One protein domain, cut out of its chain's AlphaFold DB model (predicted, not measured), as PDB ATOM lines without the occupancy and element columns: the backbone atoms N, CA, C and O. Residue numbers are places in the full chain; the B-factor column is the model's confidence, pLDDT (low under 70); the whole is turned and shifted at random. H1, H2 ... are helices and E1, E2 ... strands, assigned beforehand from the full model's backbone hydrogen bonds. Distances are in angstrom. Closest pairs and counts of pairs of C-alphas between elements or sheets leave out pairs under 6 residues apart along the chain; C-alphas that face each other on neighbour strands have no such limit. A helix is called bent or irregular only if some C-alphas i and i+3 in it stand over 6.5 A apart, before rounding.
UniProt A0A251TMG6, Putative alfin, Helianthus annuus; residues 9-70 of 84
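This is residues 9 to 70 of the 84 residues of the protein "Putative alfin" of Helianthus annuus (UniProt A0A251TMG6). Two helices, H1 and H2, meet at their ends to make a corner, an L, and a short two-stranded hairpin, E1 and E2, spans the opening between them. A long loop, residues 39 to 56, joins H2 to the hairpin, and its residues 43 to 48 stick out at the end away from the start of H1. The printed part has 62 residues, with two named helices and two named strands in the order H1, H2, E1, E2; the sheet, E1 - E2, is antiparallel, and the class is mixed, helices and strands. The whole is loose, with a radius of gyration of the C-alphas of 13.6 A, and spans 44 by 22 by 16 A, the free loop and the first turns of H1 making the length.

H1, residues 9 to 28, and H2, residues 30 to 38, touch only at the corner by their tight link of one residue, H1 with its residues 24 to 26 alone. Their closest C-alphas, those of Ala 25 and Phe 33, are 6.0 A apart, and their lines are about perpendicular, at 83 degrees. In both helices every O i to N i+4 pair is within hydrogen-bond range. E1, residues 57 to 60, and E2, residues 66 to 69, form a hairpin and are antiparallel, with 156 degrees between their directions. N 59 and O 67, 2.8 A apart, and N 67 and O 59, 2.9 A apart, are within hydrogen-bond range. The closest C-alphas of H1 and E1 are those of Arg 18 and Gly 60, 4.4 A apart. Those of H1 and E2 are Gly 21 and Trp 66, at 4.9 A. Those of H2 and E2 are Gln 36 and Val 68, at 6.7 A.

H1 begins at C-alpha 9, at (241.532, 275.282, 261.891), and runs 27.0 A to His 28. It is neither bent nor irregular, but only just: C-alphas 25 and 28 are 6.2 A apart. H2 runs 12.2 A from Val 30 to Asp 38, whose C-alpha is at (227.177, 281.303, 295.654). E1, Cys 57 to Gly 60, and E2, Trp 66 to Thr 69, are four residues each; E2 ends at C-alpha 69, at (225.815, 274.115, 285.783).

The two C-alphas farthest apart, those of Ala 9 and Gly 47, are 44.5 A apart. The printed part, residues 9 to 70, has no cut. The link from H2 to E1, 18 residues, is long; the link from E1 to E2, five residues, is tight. Residues 43 to 48 stand free. The mean pLDDT of the printed part is 81.9, and residues 39 to 54 are under 70.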
ATOM      1  N   ALA A   9     242.145 273.960 261.889       94.00
ATOM      2  CA  ALA A   9     241.532 275.282 261.891       94.00
ATOM      3  C   ALA A   9     240.219 275.293 262.687       94.00
ATOM      4  O   ALA A   9     240.033 276.171 263.525       94.00
ATOM      5  N   ASP A  10     239.357 274.292 262.486       92.75
ATOM      6  CA  ASP A  10     238.090 274.186 263.220       92.75
ATOM      7  C   ASP A  10     238.328 273.942 264.715       92.75
ATOM      8  O   ASP A  10     237.675 274.556 265.551       92.75
ATOM      9  N   ILE A  11     239.288 273.075 265.056       94.56
ATOM     10  CA  ILE A  11     239.656 272.772 266.448       94.56
ATOM     11  C   ILE A  11     240.202 274.025 267.137       94.56
ATOM     12  O   ILE A  11     239.837 274.322 268.272       94.56
ATOM     13  N   PHE A  12     241.067 274.775 266.453       95.69
ATOM     14  CA  PHE A  12     241.606 276.016 266.994       95.69
ATOM     15  C   PHE A  12     240.521 277.089 267.147       95.69
ATOM     16  O   PHE A  12     240.503 277.793 268.153       95.69
ATOM     17  N   GLY A  13     239.589 277.181 266.195       95.19
ATOM     18  CA  GLY A  13     238.428 278.066 266.283       95.19
ATOM     19  C   GLY A  13     237.534 277.744 267.482       95.19
ATOM     20  O   GLY A  13     237.208 278.646 268.253       95.19
ATOM     21  N   ASP A  14     237.208 276.464 267.683       95.06
ATOM     22  CA  ASP A  14     236.448 275.979 268.842       95.06
ATOM     23  C   ASP A  14     237.165 276.337 270.157       95.06
ATOM     24  O   ASP A  14     236.581 276.991 271.024       95.06
ATOM     25  N   TYR A  15     238.467 276.036 270.258       95.81
ATOM     26  CA  TYR A  15     239.294 276.409 271.409       95.81
ATOM     27  C   TYR A  15     239.248 277.916 271.697       95.81
ATOM     28  O   TYR A  15     239.075 278.323 272.848       95.81
ATOM     29  N   CYS A  16     239.401 278.753 270.670       96.94
ATOM     30  CA  CYS A  16     239.360 280.205 270.820       96.94
ATOM     31  C   CYS A  16     238.003 280.691 271.339       96.94
ATOM     32  O   CYS A  16     237.984 281.558 272.215       96.94
ATOM     33  N   GLY A  17     236.902 280.122 270.843       96.69
ATOM     34  CA  GLY A  17     235.552 280.406 271.327       96.69
ATOM     35  C   GLY A  17     235.394 280.054 272.803       96.69
ATOM     36  O   GLY A  17     235.109 280.920 273.622       96.69
ATOM     37  N   ARG A  18     235.724 278.820 273.193       97.12
ATOM     38  CA  ARG A  18     235.619 278.398 274.602       97.12
ATOM     39  C   ARG A  18     236.494 279.232 275.529       97.12
ATOM     40  O   ARG A  18     236.059 279.643 276.601       97.12
ATOM     41  N   ARG A  19     237.726 279.530 275.101       97.56
ATOM     42  CA  ARG A  19     238.648 280.397 275.843       97.56
ATOM     43  C   ARG A  19     238.078 281.801 276.027       97.56
ATOM     44  O   ARG A  19     238.309 282.402 277.072       97.56
ATOM     45  N   ARG A  20     237.366 282.332 275.028       98.06
ATOM     46  CA  ARG A  20     236.684 283.624 275.133       98.06
ATOM     47  C   ARG A  20     235.629 283.588 276.239       98.06
ATOM     48  O   ARG A  20     235.682 284.462 277.095       98.06
ATOM     49  N   GLY A  21     234.790 282.552 276.278       97.31
ATOM     50  CA  GLY A  21     233.780 282.381 277.329       97.31
ATOM     51  C   GLY A  21     234.381 282.355 278.734       97.31
ATOM     52  O   GLY A  21     233.922 283.082 279.608       97.31
ATOM     53  N   PHE A  22     235.480 281.622 278.938       97.19
ATOM     54  CA  PHE A  22     236.184 281.627 280.227       97.19
ATOM     55  C   PHE A  22     236.745 282.998 280.608       97.19
ATOM     56  O   PHE A  22     236.684 283.390 281.770       97.19
ATOM     57  N   ILE A  23     237.318 283.727 279.648       98.00
ATOM     58  CA  ILE A  23     237.838 285.069 279.918       98.00
ATOM     59  C   ILE A  23     236.697 285.998 280.300       98.00
ATOM     60  O   ILE A  23     236.837 286.729 281.274       98.00
ATOM     61  N   ASP A  24     235.589 285.971 279.568       97.81
ATOM     62  CA  ASP A  24     234.457 286.848 279.843       97.81
ATOM     63  C   ASP A  24     233.855 286.537 281.225       97.81
ATOM     64  O   ASP A  24     233.779 287.455 282.041       97.81
ATOM     65  N   ALA A  25     233.635 285.260 281.566       97.19
ATOM     66  CA  ALA A  25     233.198 284.826 282.900       97.19
ATOM     67  C   ALA A  25     234.114 285.316 284.038       97.19
ATOM     68  O   ALA A  25     233.648 285.830 285.051       97.19
ATOM     69  N   LEU A  26     235.433 285.170 283.874       96.75
ATOM     70  CA  LEU A  26     236.419 285.445 284.925       96.75
ATOM     71  C   LEU A  26     236.918 286.898 284.948       96.75
ATOM     72  O   LEU A  26     237.765 287.235 285.776       96.75
ATOM     73  N   THR A  27     236.454 287.755 284.033       96.94
ATOM     74  CA  THR A  27     236.902 289.154 283.965       96.94
ATOM     75  C   THR A  27     235.757 290.146 283.807       96.94
ATOM     76  O   THR A  27     235.598 291.009 284.663       96.94
ATOM     77  N   HIS A  28     234.966 290.045 282.739       96.88
ATOM     78  CA  HIS A  28     233.911 291.012 282.427       96.88
ATOM     79  C   HIS A  28     232.637 290.738 283.231       96.88
ATOM     80  O   HIS A  28     232.020 291.675 283.731       96.88
ATOM     81  N   ASP A  29     232.300 289.460 283.409       96.56
ATOM     82  CA  ASP A  29     231.058 289.008 284.035       96.56
ATOM     83  C   ASP A  29     231.287 288.432 285.441       96.56
ATOM     84  O   ASP A  29     230.465 287.669 285.950       96.56
ATOM     85  N   VAL A  30     232.402 288.804 286.081       95.06
ATOM     86  CA  VAL A  30     232.879 288.200 287.334       95.06
ATOM     87  C   VAL A  30     231.834 288.243 288.451       95.06
ATOM     88  O   VAL A  30     231.650 287.250 289.147       95.06
ATOM     89  N   ASP A  31     231.073 289.333 288.573       93.12
ATOM     90  CA  ASP A  31     230.009 289.458 289.578       93.12
ATOM     91  C   ASP A  31     228.841 288.495 289.309       93.12
ATOM     92  O   ASP A  31     228.276 287.910 290.233       93.12
ATOM     93  N   THR A  32     228.495 288.297 288.032       90.62
ATOM     94  CA  THR A  32     227.437 287.364 287.613       90.62
ATOM     95  C   THR A  32     227.882 285.922 287.831       90.62
ATOM     96  O   THR A  32     227.104 285.104 288.319       90.62
ATOM     97  N   PHE A  33     229.140 285.622 287.503       91.62
ATOM     98  CA  PHE A  33     229.763 284.328 287.754       91.62
ATOM     99  C   PHE A  33     229.779 283.999 289.253       91.62
ATOM    100  O   PHE A  33     229.272 282.951 289.651       91.62
ATOM    101  N   PHE A  34     230.264 284.917 290.097       89.00
ATOM    102  CA  PHE A  34     230.280 284.726 291.549       89.00
ATOM    103  C   PHE A  34     228.881 284.508 292.123       89.00
ATOM    104  O   PHE A  34     228.703 283.600 292.930       89.00
ATOM    105  N   ALA A  35     227.887 285.284 291.682       87.06
ATOM    106  CA  ALA A  35     226.512 285.095 292.126       87.06
ATOM    107  C   ALA A  35     226.003 283.681 291.802       87.06
ATOM    108  O   ALA A  35     225.469 283.020 292.682       87.06
ATOM    109  N   GLN A  36     226.227 283.178 290.582       84.62
ATOM    110  CA  GLN A  36     225.791 281.830 290.191       84.62
ATOM    111  C   GLN A  36     226.478 280.707 290.983       84.62
ATOM    112  O   GLN A  36     225.851 279.674 291.214       84.62
ATOM    113  N   CYS A  37     227.730 280.903 291.411       82.31
ATOM    114  CA  CYS A  37     228.440 279.953 292.270       82.31
ATOM    115  C   CYS A  37     227.931 279.953 293.719       82.31
ATOM    116  O   CYS A  37     227.927 278.902 294.349       82.31
ATOM    117  N   ASP A  38     227.529 281.113 294.240       70.12
ATOM    118  CA  ASP A  38     227.177 281.303 295.654       70.12
ATOM    119  C   ASP A  38     225.689 281.027 295.931       70.12
ATOM    120  O   ASP A  38     225.319 280.540 296.997       70.12
ATOM    121  N   SER A  39     224.798 281.310 294.973       61.75
ATOM    122  CA  SER A  39     223.355 281.271 295.235       61.75
ATOM    123  C   SER A  39     222.664 279.933 294.983       61.75
ATOM    124  O   SER A  39     221.446 279.874 295.145       61.75
ATOM    125  N   GLY A  40     223.371 278.865 294.591       56.22
ATOM    126  CA  GLY A  40     222.745 277.553 294.354       56.22
ATOM    127  C   GLY A  40     221.500 277.625 293.453       56.22
ATOM    128  O   GLY A  40     220.567 276.840 293.590       56.22
ATOM    129  N   THR A  41     221.437 278.624 292.566       52.12
ATOM    130  CA  THR A  41     220.223 279.043 291.840       52.12
ATOM    131  C   THR A  41     219.957 278.207 290.593       52.12
ATOM    132  O   THR A  41     219.312 278.673 289.655       52.12
ATOM    133  N   LEU A  42     220.406 276.952 290.573       50.66
ATOM    134  CA  LEU A  42     219.776 275.976 289.701       50.66
ATOM    135  C   LEU A  42     218.475 275.554 290.370       50.66
ATOM    136  O   LEU A  42     218.458 274.893 291.405       50.66
ATOM    137  N   PHE A  43     217.367 275.975 289.761       46.78
ATOM    138  CA  PHE A  43     216.052 275.424 290.035       46.78
ATOM    139  C   PHE A  43     216.112 273.913 289.804       46.78
ATOM    140  O   PHE A  43     215.954 273.434 288.684       46.78
ATOM    141  N   CYS A  44     216.348 273.155 290.868       49.94
ATOM    142  CA  CYS A  44     216.093 271.731 290.853       49.94
ATOM    143  C   CYS A  44     214.570 271.569 290.750       49.94
ATOM    144  O   CYS A  44     213.830 271.982 291.645       49.94
ATOM    145  N   GLU A  45     214.090 271.005 289.637       54.25
ATOM    146  CA  GLU A  45     212.663 270.752 289.361       54.25
ATOM    147  C   GLU A  45     212.016 269.837 290.427       54.25
ATOM    148  O   GLU A  45     210.796 269.783 290.578       54.25
ATOM    149  N   PHE A  46     212.849 269.178 291.237       51.03
ATOM    150  CA  PHE A  46     212.484 268.376 292.394       51.03
ATOM    151  C   PHE A  46     213.189 268.955 293.627       51.03
ATOM    152  O   PHE A  46     214.409 268.890 293.737       51.03
ATOM    153  N   GLY A  47     212.415 269.593 294.509       52.28
ATOM    154  CA  GLY A  47     212.909 270.461 295.579       52.28
ATOM    155  C   GLY A  47     214.053 269.918 296.449       52.28
ATOM    156  O   GLY A  47     214.087 268.743 296.795       52.28
ATOM    157  N   TYR A  48     214.913 270.863 296.854       46.06
ATOM    158  CA  TYR A  48     215.963 270.779 297.878       46.06
ATOM    159  C   TYR A  48     216.987 269.639 297.699       46.06
ATOM    160  O   TYR A  48     216.998 268.680 298.464       46.06
ATOM    161  N   SER A  49     217.917 269.813 296.751       47.62
ATOM    162  CA  SER A  49     219.317 269.416 296.978       47.62
ATOM    163  C   SER A  49     220.075 270.677 297.393       47.62
ATOM    164  O   SER A  49     219.890 271.727 296.772       47.62
ATOM    165  N   ASN A  50     220.861 270.620 298.469       49.34
ATOM    166  CA  ASN A  50     221.771 271.716 298.784       49.34
ATOM    167  C   ASN A  50     222.858 271.695 297.709       49.34
ATOM    168  O   ASN A  50     223.645 270.759 297.664       49.34
ATOM    169  N   VAL A  51     222.906 272.716 296.851       53.00
ATOM    170  CA  VAL A  51     223.967 272.849 295.835       53.00
ATOM    171  C   VAL A  51     225.363 272.913 296.483       53.00
ATOM    172  O   VAL A  51     226.344 272.589 295.834       53.00
ATOM    173  N   ASP A  52     225.452 273.213 297.785       51.94
ATOM    174  CA  ASP A  52     226.681 273.072 298.584       51.94
ATOM    175  C   ASP A  52     227.264 271.641 298.608       51.94
ATOM    176  O   ASP A  52     228.451 271.478 298.889       51.94
ATOM    177  N   GLU A  53     226.466 270.597 298.344       52.84
ATOM    178  CA  GLU A  53     226.929 269.198 298.318       52.84
ATOM    179  C   GLU A  53     227.277 268.695 296.902       52.84
ATOM    180  O   GLU A  53     227.951 267.669 296.777       52.84
ATOM    181  N   ASP A  54     226.892 269.426 295.847       61.38
ATOM    182  CA  ASP A  54     227.106 269.050 294.446       61.38
ATOM    183  C   ASP A  54     228.054 270.050 293.743       61.38
ATOM    184  O   ASP A  54     227.723 271.216 293.534       61.38
ATOM    185  N   ASN A  55     229.248 269.599 293.335       72.56
ATOM    186  CA  ASN A  55     230.262 270.460 292.703       72.56
ATOM    187  C   ASN A  55     229.758 271.079 291.378       72.56
ATOM    188  O   ASN A  55     229.633 270.382 290.369       72.56
ATOM    189  N   LEU A  56     229.534 272.398 291.360       84.19
ATOM    190  CA  LEU A  56     229.247 273.168 290.142       84.19
ATOM    191  C   LEU A  56     230.470 273.239 289.218       84.19
ATOM    192  O   LEU A  56     231.612 273.293 289.673       84.19
ATOM    193  N   CYS A  57     230.228 273.304 287.908       87.75
ATOM    194  CA  CYS A  57     231.269 273.420 286.892       87.75
ATOM    195  C   CYS A  57     231.019 274.624 285.974       87.75
ATOM    196  O   CYS A  57     229.884 274.907 285.593       87.75
ATOM    197  N   LEU A  58     232.099 275.314 285.593       91.62
ATOM    198  CA  LEU A  58     232.083 276.380 284.590       91.62
ATOM    199  C   LEU A  58     232.378 275.790 283.206       91.62
ATOM    200  O   LEU A  58     233.462 275.253 282.968       91.62
ATOM    201  N   TYR A  59     231.442 275.950 282.277       92.44
ATOM    202  CA  TYR A  59     231.556 275.502 280.893       92.44
ATOM    203  C   TYR A  59     231.712 276.689 279.945       92.44
ATOM    204  O   TYR A  59     230.989 277.675 280.043       92.44
ATOM    205  N   GLY A  60     232.647 276.579 278.997       93.88
ATOM    206  CA  GLY A  60     232.802 277.511 277.878       93.88
ATOM    207  C   GLY A  60     232.360 276.873 276.562       93.88
ATOM    208  O   GLY A  60     232.717 275.722 276.271       93.88
ATOM    209  N   TYR A  61     231.627 277.626 275.741       94.19
ATOM    210  CA  TYR A  61     231.077 277.167 274.465       94.19
ATOM    211  C   TYR A  61     231.819 277.754 273.251       94.19
ATOM    212  O   TYR A  61     232.449 278.808 273.351       94.19
ATOM    213  N   PRO A  62     231.765 277.090 272.077       93.31
ATOM    214  CA  PRO A  62     232.469 277.544 270.871       93.31
ATOM    215  C   PRO A  62     232.018 278.912 270.338       93.31
ATOM    216  O   PRO A  62     232.741 279.530 269.563       93.31
ATOM    217  N   ASP A  63     230.835 279.386 270.724       93.81
ATOM    218  CA  ASP A  63     230.317 280.711 270.368       93.81
ATOM    219  C   ASP A  63     230.843 281.835 271.276       93.81
ATOM    220  O   ASP A  63     230.566 283.006 271.024       93.81
ATOM    221  N   GLY A  64     231.634 281.499 272.301       94.50
ATOM    222  CA  GLY A  64     232.149 282.454 273.277       94.50
ATOM    223  C   GLY A  64     231.248 282.662 274.487       94.50
ATOM    224  O   GLY A  64     231.607 283.458 275.348       94.50
ATOM    225  N   SER A  65     230.115 281.962 274.578       95.38
ATOM    226  CA  SER A  65     229.276 281.979 275.775       95.38
ATOM    227  C   SER A  65     229.837 281.075 276.880       95.38
ATOM    228  O   SER A  65     230.718 280.235 276.646       95.38
ATOM    229  N   TRP A  66     229.337 281.263 278.101       95.38
ATOM    230  CA  TRP A  66     229.696 280.474 279.275       95.38
ATOM    231  C   TRP A  66     228.458 280.146 280.120       95.38
ATOM    232  O   TRP A  66     227.468 280.876 280.077       95.38
ATOM    233  N   GLU A  67     228.513 279.046 280.872       92.00
ATOM    234  CA  GLU A  67     227.440 278.596 281.770       92.00
ATOM    235  C   GLU A  67     228.027 277.954 283.034       92.00
ATOM    236  O   GLU A  67     229.027 277.238 282.960       92.00
ATOM    237  N   VAL A  68     227.397 278.190 284.189       89.00
ATOM    238  CA  VAL A  68     227.656 277.444 285.427       89.00
ATOM    239  C   VAL A  68     226.514 276.461 285.635       89.00
ATOM    240  O   VAL A  68     225.366 276.862 285.814       89.00
ATOM    241  N   THR A  69     226.819 275.167 285.596       83.88
ATOM    242  CA  THR A  69     225.815 274.115 285.783       83.88
ATOM    243  C   THR A  69     226.419 272.867 286.417       83.88
ATOM    244  O   THR A  69     227.641 272.736 286.529       83.88
ATOM    245  N   LEU A  70     225.556 271.964 286.877       80.62
ATOM    246  CA  LEU A  70     225.975 270.668 287.398       80.62
ATOM    247  C   LEU A  70     226.593 269.826 286.272       80.62
ATOM    248  O   LEU A  70     226.092 269.856 285.142       80.62
TER     249      LEU A  70